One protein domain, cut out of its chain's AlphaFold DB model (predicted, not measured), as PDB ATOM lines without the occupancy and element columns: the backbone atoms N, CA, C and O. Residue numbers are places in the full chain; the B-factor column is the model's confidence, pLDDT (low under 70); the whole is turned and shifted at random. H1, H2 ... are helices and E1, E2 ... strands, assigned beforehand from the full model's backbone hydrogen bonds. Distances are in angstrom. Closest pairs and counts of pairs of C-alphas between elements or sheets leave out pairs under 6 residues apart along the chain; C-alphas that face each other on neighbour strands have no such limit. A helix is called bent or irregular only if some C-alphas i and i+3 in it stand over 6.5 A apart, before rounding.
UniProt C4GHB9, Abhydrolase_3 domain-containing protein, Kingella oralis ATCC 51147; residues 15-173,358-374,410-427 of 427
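What this domain is: This is residues 15 to 173, 358 to 374 and 410 to 427 of the 427 residues of the protein "Abhydrolase_3 domain-containing protein" of Kingella oralis ATCC 51147 (UniProt C4GHB9). What does the model look like at first sight? A twisted sheet of six strands forms the core, with H2 and H6 over one face and H3 and H4 over the other, while H5 packs across H3 on its far side and H1 lies off the sheet, touching no helix. With H2 and H6 on one face and H4 on the other, it is three layers, helices on both faces of a sheet. What is it built of? The printed part has 194 residues with six named helices and six named strands, in the order E1 H1 E2 H2 E3 H3 E4 H4 H5 E5 E6 H6; across the mixed sheet the order is E1, E3, E2, E4, E5, E6, with E1 antiparallel to E3 and the other neighbours parallel. The class is mixed, helices and strands, with under half of the residues in named elements. How large is it? It is compact and rounded, with a radius of gyration of the C-alphas of 15.6 A and spans of 43 by 39 by 28 A.

How they stand to each other: How do the strands pair? E1, residues 15 to 17, is an edge strand, antiparallel to E3, residues 77 to 81, with N 15 and O 80 within hydrogen-bond range at 2.9 A. E3 is parallel to its neighbour E2, residues 37 to 41, N 79 and O 39 being 2.9 A apart, and E2 to E4, residues 117 to 124, N 40 and O 122 being 2.8 A apart. E4 bends by 70 degrees at residue 120 and is parallel to E5, residues 163 to 167, with N 165 and O 123 at 2.8 A, and E5 to the edge strand E6, residues 367 to 371, with N 369 and O 164 at 2.8 A. Which helices are on the sheet? H2, residues 67 to 73, is over E3 at a height over the sheet of 8.8 A, and H6, residues 414 to 425, is on the same face at 9.3 A, over E4 and E5. On the opposite face H3, residues 95 to 109, is over E2 at 9.9 A, and H4, residues 128 to 138, is at 7.6 A, its Gly 130 and Ala 166 of E5 being their closest C-alphas, 4.4 A apart. Which helices touch? H3 touches H4 with residues 96 to 101 alone, the closest C-alphas being those of Ile 97 and Leu 132, 6.1 A, at a steep tilt of 52 degrees, the same way. With residues 98 to 102 alone H3 touches H5, residues 143 to 152, about perpendicular at 84 degrees, the C-alphas of Val 98 and Leu 149 being closest at 6.4 A. H6 only just touches H2, with 3 pairs of C-alphas within 8 A, the closest those of Leu 414 and Ala 67, 6.9 A. Which units and helix backbones are there? E2, H2, E3 and E4, H4, H5, E5 are strand-helix-strand units, parallel neighbour strands with helices between, and E3, H3, E4 is a split one with E2 between its strands; each crossover is right-handed. Every O i to N i+4 pair is within hydrogen-bond range in H2, H3, H4 and H6, with 4 of 6 in H5 and 0 of 1 in H1, residues 20 to 24, where 2 of 2 O i to N i+3 pairs are.

Where its parts are: Where does the first element begin and the last end? C-alpha 15 of E1 is at (-0.694, 0.404, 20.196), and C-alpha 425 of H6 is at (-13.283, 8.560, 3.833). Which elements are long? H3 measures 20.8 A from first to last C-alpha, E4 16.4 A, H6 16.0 A, H5 15.1 A and H4 15.0 A. H5 is irregular, C-alphas 144 and 147 being 7.3 A apart.

The domain as a whole: Where is the printed part cut? Residues 174 to 357 are not printed, with C-alphas 173 and 358 9.9 A apart, nor are 375 to 409, with C-alphas 374 and 410 12.3 A apart. Which links are long? Of the links printed whole, H1 to E2, E2 to H2 and E3 to H3 are long. Where is confidence low? Residues 60 and 427 are under 70, and the mean pLDDT of the printed part is 96.9.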
ATOM      1  N   ASN A  15      -0.215  -0.700  19.373       98.50
ATOM      2  CA  ASN A  15      -0.694   0.404  20.196       98.50
ATOM      3  C   ASN A  15      -1.933   1.006  19.533       98.50
ATOM      4  O   ASN A  15      -1.923   1.257  18.326       98.50
ATOM      5  N   VAL A  16      -2.981   1.249  20.321       98.44
ATOM      6  CA  VAL A  16      -4.209   1.909  19.863       98.44
ATOM      7  C   VAL A  16      -4.378   3.214  20.630       98.44
ATOM      8  O   VAL A  16      -4.377   3.215  21.859       98.44
ATOM      9  N   TYR A  17      -4.524   4.313  19.898       98.69
ATOM     10  CA  TYR A  17      -4.741   5.653  20.429       98.69
ATOM     11  C   TYR A  17      -6.079   6.177  19.923       98.69
ATOM     12  O   TYR A  17      -6.371   6.116  18.727       98.69
ATOM     13  N   ILE A  18      -6.893   6.683  20.844       98.56
ATOM     14  CA  ILE A  18      -8.272   7.093  20.584       98.56
ATOM     15  C   ILE A  18      -8.398   8.567  20.979       98.56
ATOM     16  O   ILE A  18      -7.972   8.919  22.082       98.56
ATOM     17  N   PRO A  19      -8.966   9.433  20.121       98.44
ATOM     18  CA  PRO A  19      -9.268  10.805  20.504       98.44
ATOM     19  C   PRO A  19     -10.151  10.878  21.757       98.44
ATOM     20  O   PRO A  19     -11.171  10.200  21.845       98.44
ATOM     21  N   GLU A  20      -9.782  11.732  22.715       97.88
ATOM     22  CA  GLU A  20     -10.443  11.817  24.030       97.88
ATOM     23  C   GLU A  20     -11.956  12.075  23.926       97.88
ATOM     24  O   GLU A  20     -12.744  11.468  24.651       97.88
ATOM     25  N   ALA A  21     -12.374  12.903  22.960       98.00
ATOM     26  CA  ALA A  21     -13.778  13.226  22.710       98.00
ATOM     27  C   ALA A  21     -14.669  11.983  22.512       98.00
ATOM     28  O   ALA A  21     -15.867  12.031  22.774       98.00
ATOM     29  N   TYR A  22     -14.109  10.855  22.071       98.25
ATOM     30  CA  TYR A  22     -14.869   9.638  21.781       98.25
ATOM     31  C   TYR A  22     -15.311   8.884  23.035       98.25
ATOM     32  O   TYR A  22     -16.285   8.137  22.971       98.25
ATOM     33  N   PHE A  23     -14.679   9.131  24.185       97.38
ATOM     34  CA  PHE A  23     -15.080   8.532  25.462       97.38
ATOM     35  C   PHE A  23     -16.292   9.221  26.104       97.38
ATOM     36  O   PHE A  23     -16.923   8.646  26.987       97.38
ATOM     37  N   SER A  24     -16.644  10.425  25.648       96.94
ATOM     38  CA  SER A  24     -17.789  11.207  26.135       96.94
ATOM     39  C   SER A  24     -18.885  11.400  25.078       96.94
ATOM     40  O   SER A  24     -19.781  12.222  25.260       96.94
ATOM     41  N   GLY A  25     -18.836  10.643  23.974       96.06
ATOM     42  CA  GLY A  25     -19.813  10.731  22.881       96.06
ATOM     43  C   GLY A  25     -19.651  11.959  21.975       96.06
ATOM     44  O   GLY A  25     -20.560  12.280  21.214       96.06
ATOM     45  N   GLY A  26     -18.513  12.652  22.052       97.88
ATOM     46  CA  GLY A  26     -18.184  13.797  21.209       97.88
ATOM     47  C   GLY A  26     -17.722  13.421  19.796       97.88
ATOM     48  O   GLY A  26     -17.597  12.251  19.428       97.88
ATOM     49  N   SER A  27     -17.430  14.452  19.000       97.62
ATOM     50  CA  SER A  27     -16.953  14.324  17.618       97.62
ATOM     51  C   SER A  27     -15.786  15.265  17.323       97.62
ATOM     52  O   SER A  27     -15.736  16.361  17.877       97.62
ATOM     53  N   ILE A  28     -14.907  14.882  16.395       97.81
ATOM     54  CA  ILE A  28     -13.822  15.728  15.868       97.81
ATOM     55  C   ILE A  28     -13.887  15.686  14.347       97.81
ATOM     56  O   ILE A  28     -13.957  14.605  13.769       97.81
ATOM     57  N   ASP A  29     -13.899  16.851  13.697       94.38
ATOM     58  CA  ASP A  29     -13.931  16.983  12.232       94.38
ATOM     59  C   ASP A  29     -15.055  16.194  11.522       94.38
ATOM     60  O   ASP A  29     -14.944  15.877  10.335       94.38
ATOM     61  N   GLY A  30     -16.164  15.936  12.230       94.25
ATOM     62  CA  GLY A  30     -17.322  15.172  11.747       94.25
ATOM     63  C   GLY A  30     -17.262  13.665  12.027       94.25
ATOM     64  O   GLY A  30     -18.214  12.954  11.716       94.25
ATOM     65  N   TYR A  31     -16.181  13.174  12.635       97.69
ATOM     66  CA  TYR A  31     -16.025  11.776  13.029       97.69
ATOM     67  C   TYR A  31     -16.420  11.545  14.485       97.69
ATOM     68  O   TYR A  31     -16.082  12.344  15.361       97.69
ATOM     69  N   THR A  32     -17.083  10.420  14.741       97.81
ATOM     70  CA  THR A  32     -17.409   9.902  16.076       97.81
ATOM     71  C   THR A  32     -16.599   8.640  16.361       97.81
ATOM     72  O   THR A  32     -15.909   8.118  15.482       97.81
ATOM     73  N   ALA A  33     -16.753   8.088  17.566       97.75
ATOM     74  CA  ALA A  33     -16.164   6.808  17.945       97.75
ATOM     75  C   ALA A  33     -16.493   5.658  16.971       97.75
ATOM     76  O   ALA A  33     -15.709   4.728  16.878       97.75
ATOM     77  N   GLN A  34     -17.617   5.699  16.248       97.06
ATOM     78  CA  GLN A  34     -18.041   4.631  15.329       97.06
ATOM     79  C   GLN A  34     -17.653   4.890  13.870       97.06
ATOM     80  O   GLN A  34     -17.641   3.961  13.072       97.06
ATOM     81  N   THR A  35     -17.390   6.145  13.492       97.00
ATOM     82  CA  THR A  35     -17.204   6.532  12.081       97.00
ATOM     83  C   THR A  35     -15.781   6.962  11.745       97.00
ATOM     84  O   THR A  35     -15.449   7.081  10.563       97.00
ATOM     85  N   ALA A  36     -14.949   7.203  12.762       98.38
ATOM     86  CA  ALA A  36     -13.561   7.611  12.600       98.38
ATOM     87  C   ALA A  36     -12.762   6.582  11.781       98.38
ATOM     88  O   ALA A  36     -12.726   5.406  12.146       98.38
ATOM     89  N   PRO A  37     -12.072   6.987  10.702       98.62
ATOM     90  CA  PRO A  37     -11.139   6.101  10.022       98.62
ATOM     91  C   PRO A  37      -9.976   5.731  10.948       98.62
ATOM     92  O   PRO A  37      -9.584   6.513  11.822       98.62
ATOM     93  N   ILE A  38      -9.392   4.554  10.726       98.88
ATOM     94  CA  ILE A  38      -8.235   4.085  11.492       98.88
ATOM     95  C   ILE A  38      -6.962   4.387  10.701       98.88
ATOM     96  O   ILE A  38      -6.684   3.751   9.683       98.88
ATOM     97  N   PHE A  39      -6.162   5.338  11.175       98.88
ATOM     98  CA  PHE A  39      -4.815   5.576  10.666       98.88
ATOM     99  C   PHE A  39      -3.872   4.477  11.169       98.88
ATOM    100  O   PHE A  39      -3.735   4.260  12.374       98.88
ATOM    101  N   PHE A  40      -3.220   3.773  10.245       98.94
ATOM    102  CA  PHE A  40      -2.402   2.592  10.518       98.94
ATOM    103  C   PHE A  40      -0.940   2.813  10.080       98.94
ATOM    104  O   PHE A  40      -0.520   2.331   9.021       98.94
ATOM    105  N   PRO A  41      -0.150   3.592  10.844       98.62
ATOM    106  CA  PRO A  41       1.248   3.848  10.529       98.62
ATOM    107  C   PRO A  41       2.158   2.709  11.004       98.62
ATOM    108  O   PRO A  41       1.918   2.088  12.046       98.62
ATOM    109  N   ASN A  42       3.255   2.498  10.277       98.44
ATOM    110  CA  ASN A  42       4.348   1.618  10.685       98.44
ATOM    111  C   ASN A  42       5.696   2.359  10.668       98.44
ATOM    112  O   ASN A  42       5.930   3.204   9.806       98.44
ATOM    113  N   ASN A  43       6.593   1.997  11.590       96.38
ATOM    114  CA  ASN A  43       7.910   2.628  11.758       96.38
ATOM    115  C   ASN A  43       9.049   1.850  11.065       96.38
ATOM    116  O   ASN A  43      10.216   1.979  11.437       96.38
ATOM    117  N   ILE A  44       8.725   1.000  10.087       97.88
ATOM    118  CA  ILE A  44       9.691   0.098   9.452       97.88
ATOM    119  C   ILE A  44      10.573   0.887   8.479       97.88
ATOM    120  O   ILE A  44      10.085   1.516   7.543       97.88
ATOM    121  N   GLY A  45      11.891   0.804   8.659       96.06
ATOM    122  CA  GLY A  45      12.890   1.411   7.778       96.06
ATOM    123  C   GLY A  45      13.982   0.409   7.414       96.06
ATOM    124  O   GLY A  45      14.386  -0.397   8.248       96.06
ATOM    125  N   GLY A  46      14.440   0.412   6.156       95.50
ATOM    126  CA  GLY A  46      15.480  -0.515   5.679       95.50
ATOM    127  C   GLY A  46      15.157  -2.000   5.899       95.50
ATOM    128  O   GLY A  46      16.076  -2.797   6.090       95.50
ATOM    129  N   TYR A  47      13.865  -2.347   5.955       98.25
ATOM    130  CA  TYR A  47      13.335  -3.668   6.313       98.25
ATOM    131  C   TYR A  47      13.781  -4.204   7.689       98.25
ATOM    132  O   TYR A  47      13.698  -5.404   7.946       98.25
ATOM    133  N   MET A  48      14.250  -3.328   8.579       98.00
ATOM    134  CA  MET A  48      14.601  -3.649   9.966       98.00
ATOM    135  C   MET A  48      13.340  -3.778  10.835       98.00
ATOM    136  O   MET A  48      12.302  -3.216  10.477       98.00
ATOM    137  N   PRO A  49      13.396  -4.510  11.963       97.81
ATOM    138  CA  PRO A  49      12.270  -4.590  12.881       97.81
ATOM    139  C   PRO A  49      11.923  -3.207  13.442       97.81
ATOM    140  O   PRO A  49      12.792  -2.350  13.617       97.81
ATOM    141  N   ALA A  50      10.648  -3.002  13.749       97.06
ATOM    142  CA  ALA A  50      10.152  -1.753  14.307       97.06
ATOM    143  C   ALA A  50       9.139  -2.027  15.414       97.06
ATOM    144  O   ALA A  50       8.268  -2.889  15.280       97.06
ATOM    145  N   THR A  51       9.243  -1.289  16.516       97.81
ATOM    146  CA  THR A  51       8.217  -1.284  17.562       97.81
ATOM    147  C   THR A  51       7.007  -0.468  17.116       97.81
ATOM    148  O   THR A  51       7.104   0.378  16.222       97.81
ATOM    149  N   ALA A  52       5.863  -0.705  17.758       97.50
ATOM    150  CA  ALA A  52       4.684   0.134  17.583       97.50
ATOM    151  C   ALA A  52       5.011   1.601  17.915       97.50
ATOM    152  O   ALA A  52       5.663   1.888  18.923       97.50
ATOM    153  N   GLY A  53       4.566   2.518  17.056       95.81
ATOM    154  CA  GLY A  53       4.754   3.953  17.235       95.81
ATOM    155  C   GLY A  53       3.930   4.514  18.391       95.81
ATOM    156  O   GLY A  53       2.997   3.871  18.883       95.81
ATOM    157  N   GLN A  54       4.289   5.725  18.817       96.56
ATOM    158  CA  GLN A  54       3.622   6.460  19.891       96.56
ATOM    159  C   GLN A  54       3.430   7.938  19.497       96.56
ATOM    160  O   GLN A  54       4.176   8.436  18.651       96.56
ATOM    161  N   PRO A  55       2.435   8.653  20.056       96.44
ATOM    162  CA  PRO A  55       2.304  10.092  19.882       96.44
ATOM    163  C   PRO A  55       3.484  10.794  20.554       96.44
ATOM    164  O   PRO A  55       3.692  10.645  21.757       96.44
ATOM    165  N   GLU A  56       4.251  11.558  19.784       93.94
ATOM    166  CA  GLU A  56       5.406  12.293  20.294       93.94
ATOM    167  C   GLU A  56       5.728  13.508  19.420       93.94
ATOM    168  O   GLU A  56       5.369  13.573  18.239       93.94
ATOM    169  N   ASN A  57       6.448  14.463  20.008       90.88
ATOM    170  CA  ASN A  57       7.108  15.517  19.252       90.88
ATOM    171  C   ASN A  57       8.389  14.941  18.645       90.88
ATOM    172  O   ASN A  57       9.336  14.623  19.369       90.88
ATOM    173  N   ASP A  58       8.419  14.819  17.320       81.06
ATOM    174  CA  ASP A  58       9.560  14.275  16.601       81.06
ATOM    175  C   ASP A  58      10.727  15.266  16.650       81.06
ATOM    176  O   ASP A  58      10.770  16.288  15.956       81.06
ATOM    177  N   GLN A  59      11.712  14.935  17.480       78.12
ATOM    178  CA  GLN A  59      12.934  15.717  17.640       78.12
ATOM    179  C   GLN A  59      13.734  15.811  16.333       78.12
ATOM    180  O   GLN A  59      14.402  16.816  16.092       78.12
ATOM    181  N   ARG A  60      13.634  14.812  15.444       68.88
ATOM    182  CA  ARG A  60      14.290  14.825  14.124       68.88
ATOM    183  C   ARG A  60      13.606  15.788  13.157       68.88
ATOM    184  O   ARG A  60      14.262  16.293  12.251       68.88
ATOM    185  N   ALA A  61      12.325  16.077  13.375       71.69
ATOM    186  CA  ALA A  61      11.546  17.063  12.633       71.69
ATOM    187  C   ALA A  61      11.512  18.444  13.322       71.69
ATOM    188  O   ALA A  61      10.608  19.244  13.070       71.69
ATOM    189  N   GLY A  62      12.480  18.736  14.199       77.69
ATOM    190  CA  GLY A  62      12.566  20.014  14.909       77.69
ATOM    191  C   GLY A  62      11.543  20.162  16.037       77.69
ATOM    192  O   GLY A  62      11.103  21.273  16.319       77.69
ATOM    193  N   GLY A  63      11.131  19.048  16.652       84.75
ATOM    194  CA  GLY A  63      10.187  19.029  17.772       84.75
ATOM    195  C   GLY A  63       8.723  19.194  17.358       84.75
ATOM    196  O   GLY A  63       7.889  19.512  18.203       84.75
ATOM    197  N   LYS A  64       8.397  19.003  16.074       88.50
ATOM    198  CA  LYS A  64       7.015  19.063  15.578       88.50
ATOM    199  C   LYS A  64       6.227  17.807  15.976       88.50
ATOM    200  O   LYS A  64       6.824  16.733  16.051       88.50
ATOM    201  N   PRO A  65       4.899  17.901  16.173       93.31
ATOM    202  CA  PRO A  65       4.060  16.727  16.390       93.31
ATOM    203  C   PRO A  65       4.205  15.724  15.243       93.31
ATOM    204  O   PRO A  65       4.144  16.106  14.074       93.31
ATOM    205  N   ASN A  66       4.382  14.445  15.571       95.31
ATOM    206  CA  ASN A  66       4.441  13.395  14.559       95.31
ATOM    207  C   ASN A  66       3.060  13.109  13.933       95.31
ATOM    208  O   ASN A  66       2.018  13.595  14.387       95.31
ATOM    209  N   ALA A  67       3.037  12.267  12.894       96.62
ATOM    210  CA  ALA A  67       1.810  11.906  12.186       96.62
ATOM    211  C   ALA A  67       0.734  11.293  13.100       96.62
ATOM    212  O   ALA A  67      -0.452  11.503  12.865       96.62
ATOM    213  N   ILE A  68       1.126  10.579  14.162       98.06
ATOM    214  CA  ILE A  68       0.192   9.999  15.139       98.06
ATOM    215  C   ILE A  68      -0.536  11.106  15.907       98.06
ATOM    216  O   ILE A  68      -1.763  11.081  15.996       98.06
ATOM    217  N   MET A  69       0.192  12.099  16.427       97.00
ATOM    218  CA  MET A  69      -0.413  13.234  17.134       97.00
ATOM    219  C   MET A  69      -1.357  14.032  16.231       97.00
ATOM    220  O   MET A  69      -2.455  14.396  16.655       97.00
ATOM    221  N   LEU A  70      -0.950  14.288  14.985       97.19
ATOM    222  CA  LEU A  70      -1.777  15.044  14.047       97.19
ATOM    223  C   LEU A  70      -3.001  14.242  13.570       97.19
ATOM    224  O   LEU A  70      -4.076  14.811  13.425       97.19
ATOM    225  N   ALA A  71      -2.890  12.922  13.409       98.44
ATOM    226  CA  ALA A  71      -4.041  12.065  13.125       98.44
ATOM    227  C   ALA A  71      -5.082  12.132  14.258       98.44
ATOM    228  O   ALA A  71      -6.268  12.343  13.998       98.44
ATOM    229  N   LEU A  72      -4.643  12.031  15.518       98.44
ATOM    230  CA  LEU A  72      -5.534  12.122  16.679       98.44
ATOM    231  C   LEU A  72      -6.251  13.477  16.752       98.44
ATOM    232  O   LEU A  72      -7.458  13.518  16.990       98.44
ATOM    233  N   SER A  73      -5.544  14.582  16.491       97.50
ATOM    234  CA  SER A  73      -6.150  15.923  16.508       97.50
ATOM    235  C   SER A  73      -7.142  16.168  15.365       97.50
ATOM    236  O   SER A  73      -7.961  17.080  15.454       97.50
ATOM    237  N   LYS A  74      -7.113  15.335  14.317       97.69
ATOM    238  CA  LYS A  74      -8.057  15.336  13.187       97.69
ATOM    239  C   LYS A  74      -9.175  14.294  13.317       97.69
ATOM    240  O   LYS A  74      -9.920  14.077  12.363       97.69
ATOM    241  N   GLY A  75      -9.305  13.642  14.476       98.00
ATOM    242  CA  GLY A  75     -10.376  12.676  14.737       98.00
ATOM    243  C   GLY A  75     -10.142  11.288  14.138       98.00
ATOM    244  O   GLY A  75     -11.080  10.520  13.972       98.00
ATOM    245  N   TYR A  76      -8.907  10.935  13.792       98.69
ATOM    246  CA  TYR A  76      -8.597   9.557  13.424       98.69
ATOM    247  C   TYR A  76      -8.310   8.743  14.683       98.69
ATOM    248  O   TYR A  76      -7.597   9.199  15.580       98.69
ATOM    249  N   VAL A  77      -8.805   7.507  14.727       98.81
ATOM    250  CA  VAL A  77      -8.232   6.502  15.630       98.81
ATOM    251  C   VAL A  77      -6.894   6.080  15.042       98.81
ATOM    252  O   VAL A  77      -6.778   5.908  13.829       98.81
ATOM    253  N   VAL A  78      -5.871   5.913  15.872       98.88
ATOM    254  CA  VAL A  78      -4.559   5.452  15.409       98.88
ATOM    255  C   VAL A  78      -4.301   4.055  15.932       98.88
ATOM    256  O   VAL A  78      -4.354   3.821  17.135       98.88
ATOM    257  N   ALA A  79      -3.957   3.137  15.037       98.75
ATOM    258  CA  ALA A  79      -3.509   1.800  15.382       98.75
ATOM    259  C   ALA A  79      -2.103   1.588  14.806       98.75
ATOM    260  O   ALA A  79      -1.952   1.303  13.623       98.75
ATOM    261  N   SER A  80      -1.060   1.760  15.621       98.56
ATOM    262  CA  SER A  80       0.323   1.577  15.166       98.56
ATOM    263  C   SER A  80       0.831   0.188  15.527       98.56
ATOM    264  O   SER A  80       0.892  -0.175  16.703       98.56
ATOM    265  N   ALA A  81       1.184  -0.597  14.511       98.19
ATOM    266  CA  ALA A  81       1.699  -1.948  14.683       98.19
ATOM    267  C   ALA A  81       3.229  -1.960  14.673       98.19
ATOM    268  O   ALA A  81       3.861  -1.358  13.803       98.19
ATOM    269  N   GLY A  82       3.814  -2.702  15.609       98.31
ATOM    270  CA  GLY A  82       5.172  -3.191  15.454       98.31
ATOM    271  C   GLY A  82       5.217  -4.383  14.492       98.31
ATOM    272  O   GLY A  82       4.217  -5.082  14.273       98.31
ATOM    273  N   ALA A  83       6.396  -4.633  13.935       98.56
ATOM    274  CA  ALA A  83       6.650  -5.757  13.045       98.56
ATOM    275  C   ALA A  83       8.099  -6.232  13.164       98.56
ATOM    276  O   ALA A  83       9.018  -5.440  13.393       98.56
ATOM    277  N   ARG A  84       8.302  -7.538  12.976       98.62
ATOM    278  CA  ARG A  84       9.635  -8.131  12.820       98.62
ATOM    279  C   ARG A  84      10.311  -7.606  11.550       98.62
ATOM    280  O   ARG A  84       9.655  -7.080  10.652       98.62
ATOM    281  N   GLY A  85      11.621  -7.798  11.454       97.75
ATOM    282  CA  GLY A  85      12.397  -7.414  10.279       97.75
ATOM    283  C   GLY A  85      13.748  -8.111  10.212       97.75
ATOM    284  O   GLY A  85      14.114  -8.869  11.106       97.75
ATOM    285  N   ARG A  86      14.488  -7.846   9.136       97.25
ATOM    286  CA  ARG A  86      15.603  -8.668   8.634       97.25
ATOM    287  C   ARG A  86      16.767  -8.929   9.599       97.25
ATOM    288  O   ARG A  86      17.570  -9.803   9.315       97.25
ATOM    289  N   THR A  87      16.907  -8.153  10.673       95.56
ATOM    290  CA  THR A  87      17.980  -8.341  11.667       95.56
ATOM    291  C   THR A  87      17.622  -9.369  12.736       95.56
ATOM    292  O   THR A  87      18.491  -9.775  13.499       95.56
ATOM    293  N   GLU A  88      16.359  -9.800  12.792       93.00
ATOM    294  CA  GLU A  88      15.906 -10.871  13.672       93.00
ATOM    295  C   GLU A  88      15.946 -12.214  12.934       93.00
ATOM    296  O   GLU A  88      15.519 -12.309  11.782       93.00
ATOM    297  N   ALA A  89      16.339 -13.287  13.626       89.75
ATOM    298  CA  ALA A  89      16.419 -14.636  13.048       89.75
ATOM    299  C   ALA A  89      15.086 -15.144  12.449       89.75
ATOM    300  O   ALA A  89      15.064 -16.014  11.581       89.75
ATOM    301  N   ASN A  90      13.955 -14.610  12.914       90.69
ATOM    302  CA  ASN A  90      12.600 -14.937  12.462       90.69
ATOM    303  C   ASN A  90      11.929 -13.780  11.690       90.69
ATOM    304  O   ASN A  90      10.697 -13.759  11.569       90.69
ATOM    305  N   GLY A  91      12.724 -12.806  11.235       96.06
ATOM    306  CA  GLY A  91      12.268 -11.542  10.660       96.06
ATOM    307  C   GLY A  91      12.585 -11.342   9.175       96.06
ATOM    308  O   GLY A  91      12.205 -10.313   8.615       96.06
ATOM    309  N   HIS A  92      13.228 -12.316   8.522       98.06
ATOM    310  CA  HIS A  92      13.388 -12.354   7.063       98.06
ATOM    311  C   HIS A  92      12.031 -12.390   6.333       98.06
ATOM    312  O   HIS A  92      10.978 -12.643   6.929       98.06
ATOM    313  N   ALA A  93      12.035 -12.133   5.024       98.38
ATOM    314  CA  ALA A  93      10.832 -12.168   4.198       98.38
ATOM    315  C   ALA A  93      10.066 -13.504   4.354       98.38
ATOM    316  O   ALA A  93      10.687 -14.566   4.307       98.38
ATOM    317  N   PRO A  94       8.725 -13.498   4.522       98.44
ATOM    318  CA  PRO A  94       7.797 -12.361   4.467       98.44
ATOM    319  C   PRO A  94       7.363 -11.824   5.854       98.44
ATOM    320  O   PRO A  94       6.251 -11.314   5.990       98.44
ATOM    321  N   ALA A  95       8.171 -11.967   6.911       98.69
ATOM    322  CA  ALA A  95       7.729 -11.754   8.298       98.69
ATOM    323  C   ALA A  95       7.061 -10.390   8.550       98.69
ATOM    324  O   ALA A  95       5.968 -10.346   9.113       98.69
ATOM    325  N   ALA A  96       7.670  -9.297   8.078       98.62
ATOM    326  CA  ALA A  96       7.170  -7.940   8.302       98.62
ATOM    327  C   ALA A  96       5.763  -7.711   7.716       98.62
ATOM    328  O   ALA A  96       4.888  -7.169   8.384       98.62
ATOM    329  N   ILE A  97       5.503  -8.161   6.481       98.88
ATOM    330  CA  ILE A  97       4.175  -8.008   5.867       98.88
ATOM    331  C   ILE A  97       3.137  -8.928   6.522       98.88
ATOM    332  O   ILE A  97       1.983  -8.532   6.681       98.88
ATOM    333  N   VAL A  98       3.535 -10.133   6.942       98.88
ATOM    334  CA  VAL A  98       2.655 -11.053   7.683       98.88
ATOM    335  C   VAL A  98       2.234 -10.436   9.018       98.88
ATOM    336  O   VAL A  98       1.064 -10.526   9.387       98.88
ATOM    337  N   ASP A  99       3.155  -9.770   9.710       98.94
ATOM    338  CA  ASP A  99       2.903  -9.063  10.964       98.94
ATOM    339  C   ASP A  99       1.893  -7.917  10.785       98.94
ATOM    340  O   ASP A  99       0.882  -7.865  11.489       98.94
ATOM    341  N   LEU A 100       2.082  -7.064   9.772       98.94
ATOM    342  CA  LEU A 100       1.132  -5.986   9.467       98.94
ATOM    343  C   LEU A 100      -0.253  -6.523   9.073       98.94
ATOM    344  O   LEU A 100      -1.273  -6.002   9.529       98.94
ATOM    345  N   LYS A 101      -0.315  -7.602   8.281       98.94
ATOM    346  CA  LYS A 101      -1.580  -8.277   7.948       98.94
ATOM    347  C   LYS A 101      -2.271  -8.833   9.189       98.94
ATOM    348  O   LYS A 101      -3.480  -8.668   9.334       98.94
ATOM    349  N   ALA A 102      -1.527  -9.462  10.096       98.94
ATOM    350  CA  ALA A 102      -2.078  -9.987  11.339       98.94
ATOM    351  C   ALA A 102      -2.643  -8.875  12.237       98.94
ATOM    352  O   ALA A 102      -3.720  -9.050  12.807       98.94
ATOM    353  N   ALA A 103      -1.978  -7.718  12.304       98.88
ATOM    354  CA  ALA A 103      -2.486  -6.549  13.017       98.88
ATOM    355  C   ALA A 103      -3.788  -5.999  12.397       98.88
ATOM    356  O   ALA A 103      -4.731  -5.708  13.130       98.88
ATOM    357  N   VAL A 104      -3.905  -5.950  11.062       98.94
ATOM    358  CA  VAL A 104      -5.179  -5.605  10.394       98.94
ATOM    359  C   VAL A 104      -6.272  -6.622  10.727       98.94
ATOM    360  O   VAL A 104      -7.394  -6.225  11.044       98.94
ATOM    361  N   ARG A 105      -5.968  -7.929  10.717       98.88
ATOM    362  CA  ARG A 105      -6.946  -8.960  11.110       98.88
ATOM    363  C   ARG A 105      -7.401  -8.792  12.554       98.88
ATOM    364  O   ARG A 105      -8.581  -8.981  12.833       98.88
ATOM    365  N   TYR A 106      -6.488  -8.433  13.457       98.88
ATOM    366  CA  TYR A 106      -6.819  -8.141  14.848       98.88
ATOM    367  C   TYR A 106      -7.803  -6.972  14.946       98.88
ATOM    368  O   TYR A 106      -8.841  -7.119  15.582       98.88
ATOM    369  N   LEU A 107      -7.527  -5.852  14.270       98.81
ATOM    370  CA  LEU A 107      -8.429  -4.697  14.234       98.81
ATOM    371  C   LEU A 107      -9.813  -5.091  13.704       98.81
ATOM    372  O   LEU A 107     -10.814  -4.880  14.374       98.81
ATOM    373  N   LYS A 108      -9.879  -5.771  12.556       98.69
ATOM    374  CA  LYS A 108     -11.158  -6.179  11.956       98.69
ATOM    375  C   LYS A 108     -11.950  -7.184  12.782       98.69
ATOM    376  O   LYS A 108     -13.174  -7.129  12.792       98.69
ATOM    377  N   ALA A 109     -11.279  -8.100  13.475       98.50
ATOM    378  CA  ALA A 109     -11.951  -9.035  14.374       98.50
ATOM    379  C   ALA A 109     -12.548  -8.346  15.613       98.50
ATOM    380  O   ALA A 109     -13.455  -8.899  16.227       98.50
ATOM    381  N   ASN A 110     -12.049  -7.157  15.966       98.06
ATOM    382  CA  ASN A 110     -12.477  -6.378  17.127       98.06
ATOM    383  C   ASN A 110     -13.257  -5.111  16.749       98.06
ATOM    384  O   ASN A 110     -13.493  -4.284  17.620       98.06
ATOM    385  N   ASP A 111     -13.676  -4.963  15.489       98.06
ATOM    386  CA  ASP A 111     -14.348  -3.768  14.954       98.06
ATOM    387  C   ASP A 111     -15.499  -3.276  15.844       98.06
ATOM    388  O   ASP A 111     -15.552  -2.115  16.225       98.06
ATOM    389  N   GLN A 112     -16.357  -4.192  16.294       96.25
ATOM    390  CA  GLN A 112     -17.511  -3.867  17.140       96.25
ATOM    391  C   GLN A 112     -17.153  -3.543  18.602       96.25
ATOM    392  O   GLN A 112     -18.008  -3.088  19.358       96.25
ATOM    393  N   ALA A 113     -15.919  -3.818  19.022       95.50
ATOM    394  CA  ALA A 113     -15.450  -3.676  20.399       95.50
ATOM    395  C   ALA A 113     -14.459  -2.512  20.587       95.50
ATOM    396  O   ALA A 113     -13.980  -2.299  21.701       95.50
ATOM    397  N   MET A 114     -14.132  -1.769  19.527       95.69
ATOM    398  CA  MET A 114     -13.187  -0.653  19.574       95.69
ATOM    399  C   MET A 114     -13.773   0.612  18.946       95.69
ATOM    400  O   MET A 114     -14.735   0.558  18.188       95.69
ATOM    401  N   ALA A 115     -13.182   1.763  19.269       97.50
ATOM    402  CA  ALA A 115     -13.441   2.979  18.514       97.50
ATOM    403  C   ALA A 115     -12.739   2.909  17.147       97.50
ATOM    404  O   ALA A 115     -11.647   2.351  17.021       97.50
ATOM    405  N   GLY A 116     -13.332   3.568  16.160       98.12
ATOM    406  CA  GLY A 116     -12.898   3.596  14.774       98.12
ATOM    407  C   GLY A 116     -13.574   2.519  13.929       98.12
ATOM    408  O   GLY A 116     -13.967   1.470  14.421       98.12
ATOM    409  N   ASP A 117     -13.687   2.791  12.634       98.44
ATOM    410  CA  ASP A 117     -14.252   1.881  11.641       98.44
ATOM    411  C   ASP A 117     -13.126   1.043  11.013       98.44
ATOM    412  O   ASP A 117     -12.313   1.547  10.224       98.44
ATOM    413  N   ALA A 118     -13.063  -0.255  11.328       98.25
ATOM    414  CA  ALA A 118     -12.059  -1.167  10.777       98.25
ATOM    415  C   ALA A 118     -12.266  -1.459   9.280       98.25
ATOM    416  O   ALA A 118     -11.403  -2.070   8.637       98.25
ATOM    417  N   ASN A 119     -13.366  -0.995   8.681       97.56
ATOM    418  CA  ASN A 119     -13.544  -0.971   7.231       97.56
ATOM    419  C   ASN A 119     -12.864   0.239   6.581       97.56
ATOM    420  O   ASN A 119     -12.649   0.211   5.370       97.56
ATOM    421  N   LYS A 120     -12.455   1.245   7.368       98.44
ATOM    422  CA  LYS A 120     -11.746   2.463   6.943       98.44
ATOM    423  C   LYS A 120     -10.306   2.524   7.474       98.44
ATOM    424  O   LYS A 120      -9.836   3.569   7.918       98.44
ATOM    425  N   ILE A 121      -9.583   1.401   7.411       98.94
ATOM    426  CA  ILE A 121      -8.150   1.343   7.752       98.94
ATOM    427  C   ILE A 121      -7.311   1.973   6.632       98.94
ATOM    428  O   ILE A 121      -7.374   1.527   5.484       98.94
ATOM    429  N   ILE A 122      -6.491   2.967   6.973       98.94
ATOM    430  CA  ILE A 122      -5.598   3.682   6.055       98.94
ATOM    431  C   ILE A 122      -4.151   3.440   6.481       98.94
ATOM    432  O   ILE A 122      -3.713   3.980   7.497       98.94
ATOM    433  N   SER A 123      -3.399   2.636   5.727       98.94
ATOM    434  CA  SER A 123      -1.998   2.357   6.064       98.94
ATOM    435  C   SER A 123      -1.080   3.521   5.696       98.94
ATOM    436  O   SER A 123      -1.295   4.177   4.680       98.94
ATOM    437  N   ASN A 124      -0.037   3.762   6.491       98.94
ATOM    438  CA  ASN A 124       0.998   4.754   6.193       98.94
ATOM    439  C   ASN A 124       2.395   4.196   6.461       98.94
ATOM    440  O   ASN A 124       2.597   3.426   7.403       98.94
ATOM    441  N   GLY A 125       3.363   4.601   5.645       98.56
ATOM    442  CA  GLY A 125       4.764   4.281   5.874       98.56
ATOM    443  C   GLY A 125       5.693   4.932   4.859       98.56
ATOM    444  O   GLY A 125       5.271   5.350   3.778       98.56
ATOM    445  N   THR A 126       6.973   4.951   5.216       98.69
ATOM    446  CA  THR A 126       8.061   5.579   4.456       98.69
ATOM    447  C   THR A 126       9.117   4.542   4.104       98.69
ATOM    448  O   THR A 126       9.384   3.647   4.905       98.69
ATOM    449  N   SER A 127       9.750   4.640   2.933       98.44
ATOM    450  CA  SER A 127      10.844   3.744   2.535       98.44
ATOM    451  C   SER A 127      10.394   2.271   2.464       98.44
ATOM    452  O   SER A 127       9.405   1.948   1.803       98.44
ATOM    453  N   ALA A 128      11.074   1.357   3.162       98.69
ATOM    454  CA  ALA A 128      10.627  -0.026   3.352       98.69
ATOM    455  C   ALA A 128       9.232  -0.115   4.003       98.69
ATOM    456  O   ALA A 128       8.415  -0.938   3.596       98.69
ATOM    457  N   GLY A 129       8.907   0.763   4.956       98.81
ATOM    458  CA  GLY A 129       7.561   0.869   5.522       98.81
ATOM    459  C   GLY A 129       6.523   1.349   4.506       98.81
ATOM    460  O   GLY A 129       5.367   0.929   4.556       98.81
ATOM    461  N   GLY A 130       6.935   2.169   3.534       98.88
ATOM    462  CA  GLY A 130       6.119   2.569   2.384       98.88
ATOM    463  C   GLY A 130       5.893   1.408   1.417       98.88
ATOM    464  O   GLY A 130       4.769   1.190   0.964       98.88
ATOM    465  N   ALA A 131       6.928   0.600   1.163       98.94
ATOM    466  CA  ALA A 131       6.815  -0.634   0.388       98.94
ATOM    467  C   ALA A 131       5.839  -1.621   1.042       98.94
ATOM    468  O   ALA A 131       4.991  -2.193   0.360       98.94
ATOM    469  N   LEU A 132       5.910  -1.770   2.366       98.94
ATOM    470  CA  LEU A 132       5.010  -2.623   3.137       98.94
ATOM    471  C   LEU A 132       3.582  -2.065   3.219       98.94
ATOM    472  O   LEU A 132       2.641  -2.848   3.147       98.94
ATOM    473  N   SER A 133       3.399  -0.741   3.285       98.94
ATOM    474  CA  SER A 133       2.083  -0.088   3.171       98.94
ATOM    475  C   SER A 133       1.445  -0.373   1.801       98.94
ATOM    476  O   SER A 133       0.311  -0.846   1.713       98.94
ATOM    477  N   ALA A 134       2.207  -0.194   0.716       98.94
ATOM    478  CA  ALA A 134       1.762  -0.520  -0.639       98.94
ATOM    479  C   ALA A 134       1.466  -2.017  -0.820       98.94
ATOM    480  O   ALA A 134       0.466  -2.387  -1.439       98.94
ATOM    481  N   LEU A 135       2.306  -2.890  -0.263       98.94
ATOM    482  CA  LEU A 135       2.111  -4.335  -0.311       98.94
ATOM    483  C   LEU A 135       0.885  -4.770   0.498       98.94
ATOM    484  O   LEU A 135       0.122  -5.615   0.037       98.94
ATOM    485  N   LEU A 136       0.651  -4.178   1.672       98.94
ATOM    486  CA  LEU A 136      -0.531  -4.440   2.491       98.94
ATOM    487  C   LEU A 136      -1.812  -4.115   1.718       98.94
ATOM    488  O   LEU A 136      -2.711  -4.955   1.655       98.94
ATOM    489  N   GLY A 137      -1.847  -2.956   1.055       98.88
ATOM    490  CA  GLY A 137      -2.946  -2.572   0.175       98.88
ATOM    491  C   GLY A 137      -3.107  -3.510  -1.013       98.88
ATOM    492  O   GLY A 137      -4.177  -4.075  -1.193       98.88
ATOM    493  N   THR A 138      -2.061  -3.740  -1.804       98.81
ATOM    494  CA  THR A 138      -2.149  -4.544  -3.042       98.81
ATOM    495  C   THR A 138      -2.449  -6.020  -2.803       98.81
ATOM    496  O   THR A 138      -3.072  -6.646  -3.655       98.81
ATOM    497  N   SER A 139      -2.060  -6.578  -1.654       98.81
ATOM    498  CA  SER A 139      -2.178  -8.011  -1.349       98.81
ATOM    499  C   SER A 139      -3.297  -8.371  -0.365       98.81
ATOM    500  O   SER A 139      -3.329  -9.494   0.145       98.81
ATOM    501  N   GLY A 140      -4.192  -7.434  -0.034       98.25
ATOM    502  CA  GLY A 140      -5.302  -7.663   0.894       98.25
ATOM    503  C   GLY A 140      -6.180  -8.855   0.491       98.25
ATOM    504  O   GLY A 140      -6.735  -8.869  -0.607       98.25
ATOM    505  N   GLY A 141      -6.320  -9.845   1.377       97.44
ATOM    506  CA  GLY A 141      -7.087 -11.074   1.135       97.44
ATOM    507  C   GLY A 141      -6.363 -12.144   0.306       97.44
ATOM    508  O   GLY A 141      -6.970 -13.154  -0.053       97.44
ATOM    509  N   SER A 142      -5.077 -11.955  -0.011       98.25
ATOM    510  CA  SER A 142      -4.286 -12.952  -0.739       98.25
ATOM    511  C   SER A 142      -4.069 -14.224   0.089       98.25
ATOM    512  O   SER A 142      -3.581 -14.178   1.221       98.25
ATOM    513  N   LYS A 143      -4.363 -15.381  -0.517       98.00
ATOM    514  CA  LYS A 143      -4.175 -16.704   0.105       98.00
ATOM    515  C   LYS A 143      -2.705 -17.071   0.317       98.00
ATOM    516  O   LYS A 143      -2.424 -17.942   1.137       98.00
ATOM    517  N   ASP A 144      -1.786 -16.397  -0.373       98.44
ATOM    518  CA  ASP A 144      -0.348 -16.671  -0.289       98.44
ATOM    519  C   ASP A 144       0.204 -16.453   1.136       98.44
ATOM    520  O   ASP A 144       1.164 -17.103   1.536       98.44
ATOM    521  N   TYR A 145      -0.445 -15.602   1.943       98.69
ATOM    522  CA  TYR A 145      -0.024 -15.312   3.320       98.69
ATOM    523  C   TYR A 145      -0.708 -16.190   4.380       98.69
ATOM    524  O   TYR A 145      -0.297 -16.193   5.542       98.69
ATOM    525  N   GLU A 146      -1.737 -16.958   4.013       98.50
ATOM    526  CA  GLU A 146      -2.540 -17.742   4.961       98.50
ATOM    527  C   GLU A 146      -1.744 -18.782   5.769       98.50
ATOM    528  O   GLU A 146      -2.013 -18.916   6.967       98.50
ATOM    529  N   PRO A 147      -0.767 -19.523   5.201       98.38
ATOM    530  CA  PRO A 147       0.048 -20.446   5.992       98.38
ATOM    531  C   PRO A 147       0.790 -19.742   7.138       98.38
ATOM    532  O   PRO A 147       0.752 -20.213   8.275       98.38
ATOM    533  N   TYR A 148       1.379 -18.577   6.859       98.44
ATOM    534  CA  TYR A 148       2.132 -17.783   7.830       98.44
ATOM    535  C   TYR A 148       1.218 -17.168   8.901       98.44
ATOM    536  O   TYR A 148       1.518 -17.216  10.093       98.44
ATOM    537  N   LEU A 149       0.056 -16.645   8.495       98.81
ATOM    538  CA  LEU A 149      -0.932 -16.060   9.409       98.81
ATOM    539  C   LEU A 149      -1.530 -17.115  10.352       98.81
ATOM    540  O   LEU A 149      -1.688 -16.860  11.549       98.81
ATOM    541  N   ARG A 150      -1.796 -18.330   9.851       98.44
ATOM    542  CA  ARG A 150      -2.215 -19.466  10.689       98.44
ATOM    543  C   ARG A 150      -1.128 -19.905  11.661       98.44
ATOM    544  O   ARG A 150      -1.452 -20.211  12.806       98.44
ATOM    545  N   GLN A 151       0.134 -19.926  11.233       98.06
ATOM    546  CA  GLN A 151       1.258 -20.295  12.095       98.06
ATOM    547  C   GLN A 151       1.365 -19.369  13.314       98.06
ATOM    548  O   GLN A 151       1.549 -19.856  14.429       98.06
ATOM    549  N   LEU A 152       1.173 -18.061  13.119       98.56
ATOM    550  CA  LEU A 152       1.146 -17.085  14.212       98.56
ATOM    551  C   LEU A 152      -0.152 -17.130  15.035       98.56
ATOM    552  O   LEU A 152      -0.218 -16.557  16.118       98.56
ATOM    553  N   GLY A 153      -1.206 -17.791  14.552       98.62
ATOM    554  CA  GLY A 153      -2.528 -17.718  15.173       98.62
ATOM    555  C   GLY A 153      -3.117 -16.308  15.094       98.62
ATOM    556  O   GLY A 153      -3.610 -15.791  16.094       98.62
ATOM    557  N   ALA A 154      -3.014 -15.671  13.923       98.81
ATOM    558  CA  ALA A 154      -3.683 -14.404  13.647       98.81
ATOM    559  C   ALA A 154      -5.211 -14.554  13.731       98.81
ATOM    560  O   ALA A 154      -5.761 -15.632  13.479       98.81
ATOM    561  N   ALA A 155      -5.900 -13.462  14.064       98.50
ATOM    562  CA  ALA A 155      -7.355 -13.448  14.155       98.50
ATOM    563  C   ALA A 155      -8.017 -13.875  12.829       98.50
ATOM    564  O   ALA A 155      -7.496 -13.625  11.737       98.50
ATOM    565  N   ARG A 156      -9.183 -14.527  12.910       96.44
ATOM    566  CA  ARG A 156      -9.950 -14.977  11.735       96.44
ATOM    567  C   ARG A 156     -10.766 -13.824  11.140       96.44
ATOM    568  O   ARG A 156     -11.976 -13.765  11.314       96.44
ATOM    569  N   ALA A 157     -10.092 -12.930  10.429       97.50
ATOM    570  CA  ALA A 157     -10.691 -11.839   9.663       97.50
ATOM    571  C   ALA A 157      -9.952 -11.659   8.324       97.50
ATOM    572  O   ALA A 157      -8.896 -12.260   8.112       97.50
ATOM    573  N   ASN A 158     -10.494 -10.845   7.415       96.50
ATOM    574  CA  ASN A 158      -9.751 -10.435   6.217       96.50
ATOM    575  C   ASN A 158      -8.664  -9.400   6.571       96.50
ATOM    576  O   ASN A 158      -8.704  -8.797   7.638       96.50
ATOM    577  N   ASP A 159      -7.702  -9.190   5.672       98.56
ATOM    578  CA  ASP A 159      -6.630  -8.187   5.819       98.56
ATOM    579  C   ASP A 159      -6.647  -7.116   4.713       98.56
ATOM    580  O   ASP A 159      -5.644  -6.458   4.446       98.56
ATOM    581  N   THR A 160      -7.797  -6.921   4.064       98.56
ATOM    582  CA  THR A 160      -7.991  -5.837   3.092       98.56
ATOM    583  C   THR A 160      -8.132  -4.502   3.814       98.56
ATOM    584  O   THR A 160      -8.942  -4.380   4.727       98.56
ATOM    585  N   ILE A 161      -7.407  -3.479   3.376       98.88
ATOM    586  CA  ILE A 161      -7.496  -2.119   3.930       98.88
ATOM    587  C   ILE A 161      -8.252  -1.178   2.985       98.88
ATOM    588  O   ILE A 161      -8.468  -1.500   1.815       98.88
ATOM    589  N   PHE A 162      -8.670  -0.020   3.486       98.81
ATOM    590  CA  PHE A 162      -9.456   0.958   2.734       98.81
ATOM    591  C   PHE A 162      -8.597   1.771   1.768       98.81
ATOM    592  O   PHE A 162      -8.919   1.892   0.579       98.81
ATOM    593  N   ALA A 163      -7.481   2.294   2.276       98.88
ATOM    594  CA  ALA A 163      -6.588   3.158   1.525       98.88
ATOM    595  C   ALA A 163      -5.122   2.973   1.935       98.88
ATOM    596  O   ALA A 163      -4.818   2.496   3.027       98.88
ATOM    597  N   VAL A 164      -4.218   3.383   1.051       98.94
ATOM    598  CA  VAL A 164      -2.767   3.347   1.246       98.94
ATOM    599  C   VAL A 164      -2.212   4.754   1.123       98.94
ATOM    600  O   VAL A 164      -2.429   5.408   0.108       98.94
ATOM    601  N   SER A 165      -1.424   5.171   2.104       98.94
ATOM    602  CA  SER A 165      -0.410   6.211   1.970       98.94
ATOM    603  C   SER A 165       0.973   5.552   1.956       98.94
ATOM    604  O   SER A 165       1.290   4.722   2.815       98.94
ATOM    605  N   ALA A 166       1.786   5.867   0.951       98.88
ATOM    606  CA  ALA A 166       3.137   5.334   0.811       98.88
ATOM    607  C   ALA A 166       4.112   6.426   0.356       98.88
ATOM    608  O   ALA A 166       4.034   6.924  -0.771       98.88
ATOM    609  N   TYR A 167       5.065   6.752   1.225       98.94
ATOM    610  CA  TYR A 167       6.192   7.622   0.910       98.94
ATOM    611  C   TYR A 167       7.389   6.777   0.470       98.94
ATOM    612  O   TYR A 167       7.723   5.785   1.121       98.94
ATOM    613  N   CYS A 168       7.995   7.160  -0.655       98.38
ATOM    614  CA  CYS A 168       9.173   6.555  -1.277       98.38
ATOM    615  C   CYS A 168       9.242   5.019  -1.149       98.38
ATOM    616  O   CYS A 168      10.217   4.489  -0.614       98.38
ATOM    617  N   PRO A 169       8.212   4.272  -1.602       98.75
ATOM    618  CA  PRO A 169       8.142   2.830  -1.382       98.75
ATOM    619  C   PRO A 169       9.309   2.096  -2.061       98.75
ATOM    620  O   PRO A 169       9.354   1.982  -3.287       98.75
ATOM    621  N   ILE A 170      10.216   1.526  -1.262       98.62
ATOM    622  CA  ILE A 170      11.345   0.696  -1.730       98.62
ATOM    623  C   ILE A 170      10.851  -0.728  -2.041       98.62
ATOM    624  O   ILE A 170      11.151  -1.689  -1.336       98.62
ATOM    625  N   THR A 171       9.987  -0.844  -3.050       98.38
ATOM    626  CA  THR A 171       9.367  -2.100  -3.508       98.38
ATOM    627  C   THR A 171       9.959  -2.558  -4.846       98.38
ATOM    628  O   THR A 171      10.891  -1.939  -5.355       98.38
ATOM    629  N   ASN A 172       9.416  -3.634  -5.428       98.75
ATOM    630  CA  ASN A 172       9.832  -4.164  -6.729       98.75
ATOM    631  C   ASN A 172      11.343  -4.477  -6.795       98.75
ATOM    632  O   ASN A 172      12.009  -4.197  -7.794       98.75
ATOM    633  N   LEU A 173      11.872  -5.003  -5.684       98.81
ATOM    634  CA  LEU A 173      13.304  -5.128  -5.404       98.81
ATOM    635  C   LEU A 173      14.043  -5.926  -6.478       98.81
ATOM    636  O   LEU A 173      15.129  -5.535  -6.891       98.81
ATOM    637  N   ALA A 358       4.824  -5.577  -4.314       98.25
ATOM    638  CA  ALA A 358       3.478  -5.024  -4.477       98.25
ATOM    639  C   ALA A 358       2.961  -5.101  -5.929       98.25
ATOM    640  O   ALA A 358       1.752  -5.131  -6.153       98.25
ATOM    641  N   MET A 359       3.852  -5.196  -6.923       98.44
ATOM    642  CA  MET A 359       3.488  -5.319  -8.342       98.44
ATOM    643  C   MET A 359       2.782  -6.644  -8.677       98.44
ATOM    644  O   MET A 359       2.092  -6.727  -9.698       98.44
ATOM    645  N   ASN A 360       2.930  -7.666  -7.825       98.25
ATOM    646  CA  ASN A 360       2.410  -9.017  -8.055       98.25
ATOM    647  C   ASN A 360       0.950  -9.214  -7.641       98.25
ATOM    648  O   ASN A 360       0.380 -10.268  -7.929       98.25
ATOM    649  N   TYR A 361       0.344  -8.238  -6.963       98.38
ATOM    650  CA  TYR A 361      -0.980  -8.397  -6.377       98.38
ATOM    651  C   TYR A 361      -1.952  -7.304  -6.817       98.38
ATOM    652  O   TYR A 361      -1.582  -6.184  -7.165       98.38
ATOM    653  N   THR A 362      -3.228  -7.658  -6.768       95.00
ATOM    654  CA  THR A 362      -4.357  -6.736  -6.795       95.00
ATOM    655  C   THR A 362      -5.326  -7.159  -5.698       95.00
ATOM    656  O   THR A 362      -5.528  -8.348  -5.453       95.00
ATOM    657  N   SER A 363      -5.944  -6.187  -5.037       97.38
ATOM    658  CA  SER A 363      -6.901  -6.421  -3.953       97.38
ATOM    659  C   SER A 363      -8.150  -5.557  -4.144       97.38
ATOM    660  O   SER A 363      -8.192  -4.731  -5.063       97.38
ATOM    661  N   PRO A 364      -9.161  -5.670  -3.268       97.75
ATOM    662  CA  PRO A 364     -10.285  -4.739  -3.248       97.75
ATOM    663  C   PRO A 364      -9.947  -3.312  -2.777       97.75
ATOM    664  O   PRO A 364     -10.772  -2.433  -2.997       97.75
ATOM    665  N   THR A 365      -8.773  -3.041  -2.187       98.50
ATOM    666  CA  THR A 365      -8.350  -1.684  -1.774       98.50
ATOM    667  C   THR A 365      -8.376  -0.731  -2.973       98.50
ATOM    668  O   THR A 365      -7.861  -1.075  -4.043       98.50
ATOM    669  N   GLN A 366      -8.992   0.448  -2.819       98.12
ATOM    670  CA  GLN A 366      -9.299   1.350  -3.943       98.12
ATOM    671  C   GLN A 366      -8.442   2.611  -3.999       98.12
ATOM    672  O   GLN A 366      -8.168   3.096  -5.097       98.12
ATOM    673  N   HIS A 367      -8.031   3.144  -2.850       98.81
ATOM    674  CA  HIS A 367      -7.434   4.473  -2.765       98.81
ATOM    675  C   HIS A 367      -5.949   4.386  -2.427       98.81
ATOM    676  O   HIS A 367      -5.567   3.770  -1.436       98.81
ATOM    677  N   TYR A 368      -5.116   5.022  -3.243       98.88
ATOM    678  CA  TYR A 368      -3.669   5.033  -3.076       98.88
ATOM    679  C   TYR A 368      -3.159   6.464  -3.201       98.88
ATOM    680  O   TYR A 368      -3.434   7.138  -4.193       98.88
ATOM    681  N   ARG A 369      -2.391   6.909  -2.214       98.88
ATOM    682  CA  ARG A 369      -1.584   8.123  -2.249       98.88
ATOM    683  C   ARG A 369      -0.125   7.716  -2.188       98.88
ATOM    684  O   ARG A 369       0.312   7.092  -1.224       98.88
ATOM    685  N   ILE A 370       0.621   8.042  -3.232       98.94
ATOM    686  CA  ILE A 370       2.035   7.702  -3.352       98.94
ATOM    687  C   ILE A 370       2.818   8.996  -3.565       98.94
ATOM    688  O   ILE A 370       2.459   9.836  -4.396       98.94
ATOM    689  N   ARG A 371       3.894   9.166  -2.805       98.88
ATOM    690  CA  ARG A 371       4.828  10.283  -2.959       98.88
ATOM    691  C   ARG A 371       6.239   9.733  -3.045       98.88
ATOM    692  O   ARG A 371       6.608   8.903  -2.227       98.88
ATOM    693  N   VAL A 372       7.031  10.192  -4.003       98.69
ATOM    694  CA  VAL A 372       8.474   9.917  -4.059       98.69
ATOM    695  C   VAL A 372       9.154  11.266  -4.176       98.69
ATOM    696  O   VAL A 372       8.809  12.021  -5.074       98.69
ATOM    697  N   GLY A 373      10.037  11.614  -3.242       98.56
ATOM    698  CA  GLY A 373      10.718  12.904  -3.298       98.56
ATOM    699  C   GLY A 373      11.480  13.049  -4.613       98.56
ATOM    700  O   GLY A 373      12.113  12.099  -5.064       98.56
ATOM    701  N   GLU A 374      11.404  14.212  -5.251       97.94
ATOM    702  CA  GLU A 374      12.101  14.434  -6.520       97.94
ATOM    703  C   GLU A 374      13.629  14.382  -6.353       97.94
ATOM    704  O   GLU A 374      14.313  13.979  -7.280       97.94
ATOM    705  N   GLY A 410       9.374  10.874   4.485       96.69
ATOM    706  CA  GLY A 410       7.916  10.819   4.432       96.69
ATOM    707  C   GLY A 410       7.315  11.697   5.517       96.69
ATOM    708  O   GLY A 410       8.058  12.359   6.242       96.69
ATOM    709  N   ASP A 411       5.988  11.727   5.593       95.94
ATOM    710  CA  ASP A 411       5.233  12.516   6.577       95.94
ATOM    711  C   ASP A 411       5.597  14.023   6.580       95.94
ATOM    712  O   ASP A 411       5.411  14.728   7.568       95.94
ATOM    713  N   TYR A 412       6.115  14.546   5.463       95.00
ATOM    714  CA  TYR A 412       6.500  15.957   5.314       95.00
ATOM    715  C   TYR A 412       5.343  16.862   4.863       95.00
ATOM    716  O   TYR A 412       5.454  18.082   4.946       95.00
ATOM    717  N   ASP A 413       4.243  16.281   4.377       96.31
ATOM    718  CA  ASP A 413       3.072  16.965   3.815       96.31
ATOM    719  C   ASP A 413       1.770  16.536   4.515       96.31
ATOM    720  O   ASP A 413       0.744  16.305   3.873       96.31
ATOM    721  N   LEU A 414       1.807  16.407   5.847       96.31
ATOM    722  CA  LEU A 414       0.704  15.841   6.632       96.31
ATOM    723  C   LEU A 414      -0.637  16.561   6.443       96.31
ATOM    724  O   LEU A 414      -1.674  15.902   6.426       96.31
ATOM    725  N   ASP A 415      -0.639  17.880   6.248       95.88
ATOM    726  CA  ASP A 415      -1.874  18.617   5.955       95.88
ATOM    727  C   ASP A 415      -2.509  18.150   4.633       95.88
ATOM    728  O   ASP A 415      -3.713  17.884   4.582       95.88
ATOM    729  N   GLU A 416      -1.704  17.961   3.577       97.75
ATOM    730  CA  GLU A 416      -2.174  17.403   2.301       97.75
ATOM    731  C   GLU A 416      -2.607  15.933   2.458       97.75
ATOM    732  O   GLU A 416      -3.607  15.516   1.869       97.75
ATOM    733  N   LEU A 417      -1.876  15.141   3.253       98.50
ATOM    734  CA  LEU A 417      -2.220  13.747   3.547       98.50
ATOM    735  C   LEU A 417      -3.590  13.641   4.228       98.50
ATOM    736  O   LEU A 417      -4.455  12.911   3.743       98.50
ATOM    737  N   PHE A 418      -3.814  14.363   5.327       98.19
ATOM    738  CA  PHE A 418      -5.065  14.267   6.082       98.19
ATOM    739  C   PHE A 418      -6.249  14.892   5.339       98.19
ATOM    740  O   PHE A 418      -7.371  14.394   5.471       98.19
ATOM    741  N   ALA A 419      -6.016  15.914   4.506       98.00
ATOM    742  CA  ALA A 419      -7.026  16.424   3.582       98.00
ATOM    743  C   ALA A 419      -7.438  15.355   2.554       98.00
ATOM    744  O   ALA A 419      -8.632  15.111   2.359       98.00
ATOM    745  N   TRP A 420      -6.466  14.659   1.950       98.50
ATOM    746  CA  TRP A 420      -6.739  13.534   1.055       98.50
ATOM    747  C   TRP A 420      -7.493  12.407   1.774       98.50
ATOM    748  O   TRP A 420      -8.537  11.981   1.277       98.50
ATOM    749  N   MET A 421      -7.038  11.979   2.959       98.25
ATOM    750  CA  MET A 421      -7.690  10.931   3.760       98.25
ATOM    751  C   MET A 421      -9.152  11.275   4.056       98.25
ATOM    752  O   MET A 421     -10.037  10.446   3.844       98.25
ATOM    753  N   LYS A 422      -9.424  12.521   4.462       97.06
ATOM    754  CA  LYS A 422     -10.786  13.010   4.704       97.06
ATOM    755  C   LYS A 422     -11.632  12.951   3.433       97.06
ATOM    756  O   LYS A 422     -12.749  12.445   3.464       97.06
ATOM    757  N   SER A 423     -11.076  13.390   2.302       96.62
ATOM    758  CA  SER A 423     -11.778  13.391   1.012       96.62
ATOM    759  C   SER A 423     -12.181  11.998   0.518       96.62
ATOM    760  O   SER A 423     -13.181  11.875  -0.188       96.62
ATOM    761  N   VAL A 424     -11.414  10.953   0.854       96.50
ATOM    762  CA  VAL A 424     -11.738   9.577   0.454       96.50
ATOM    763  C   VAL A 424     -12.632   8.880   1.473       96.50
ATOM    764  O   VAL A 424     -13.462   8.079   1.070       96.50
ATOM    765  N   ALA A 425     -12.513   9.200   2.764       92.44
ATOM    766  CA  ALA A 425     -13.283   8.560   3.833       92.44
ATOM    767  C   ALA A 425     -14.717   9.100   4.002       92.44
ATOM    768  O   ALA A 425     -15.544   8.426   4.625       92.44
ATOM    769  N   MET A 426     -14.993  10.308   3.494       83.44
ATOM    770  CA  MET A 426     -16.318  10.949   3.514       83.44
ATOM    771  C   MET A 426     -17.146  10.721   2.235       83.44
ATOM    772  O   MET A 426     -18.271  11.208   2.160       83.44
ATOM    773  N   LYS A 427     -16.597  10.015   1.241       67.94
ATOM    774  CA  LYS A 427     -17.366   9.466   0.112       67.94
ATOM    775  C   LYS A 427     -18.029   8.167   0.535       67.94
ATOM    776  O   LYS A 427     -19.147   7.922   0.039       67.94
TER     777      LYS A 427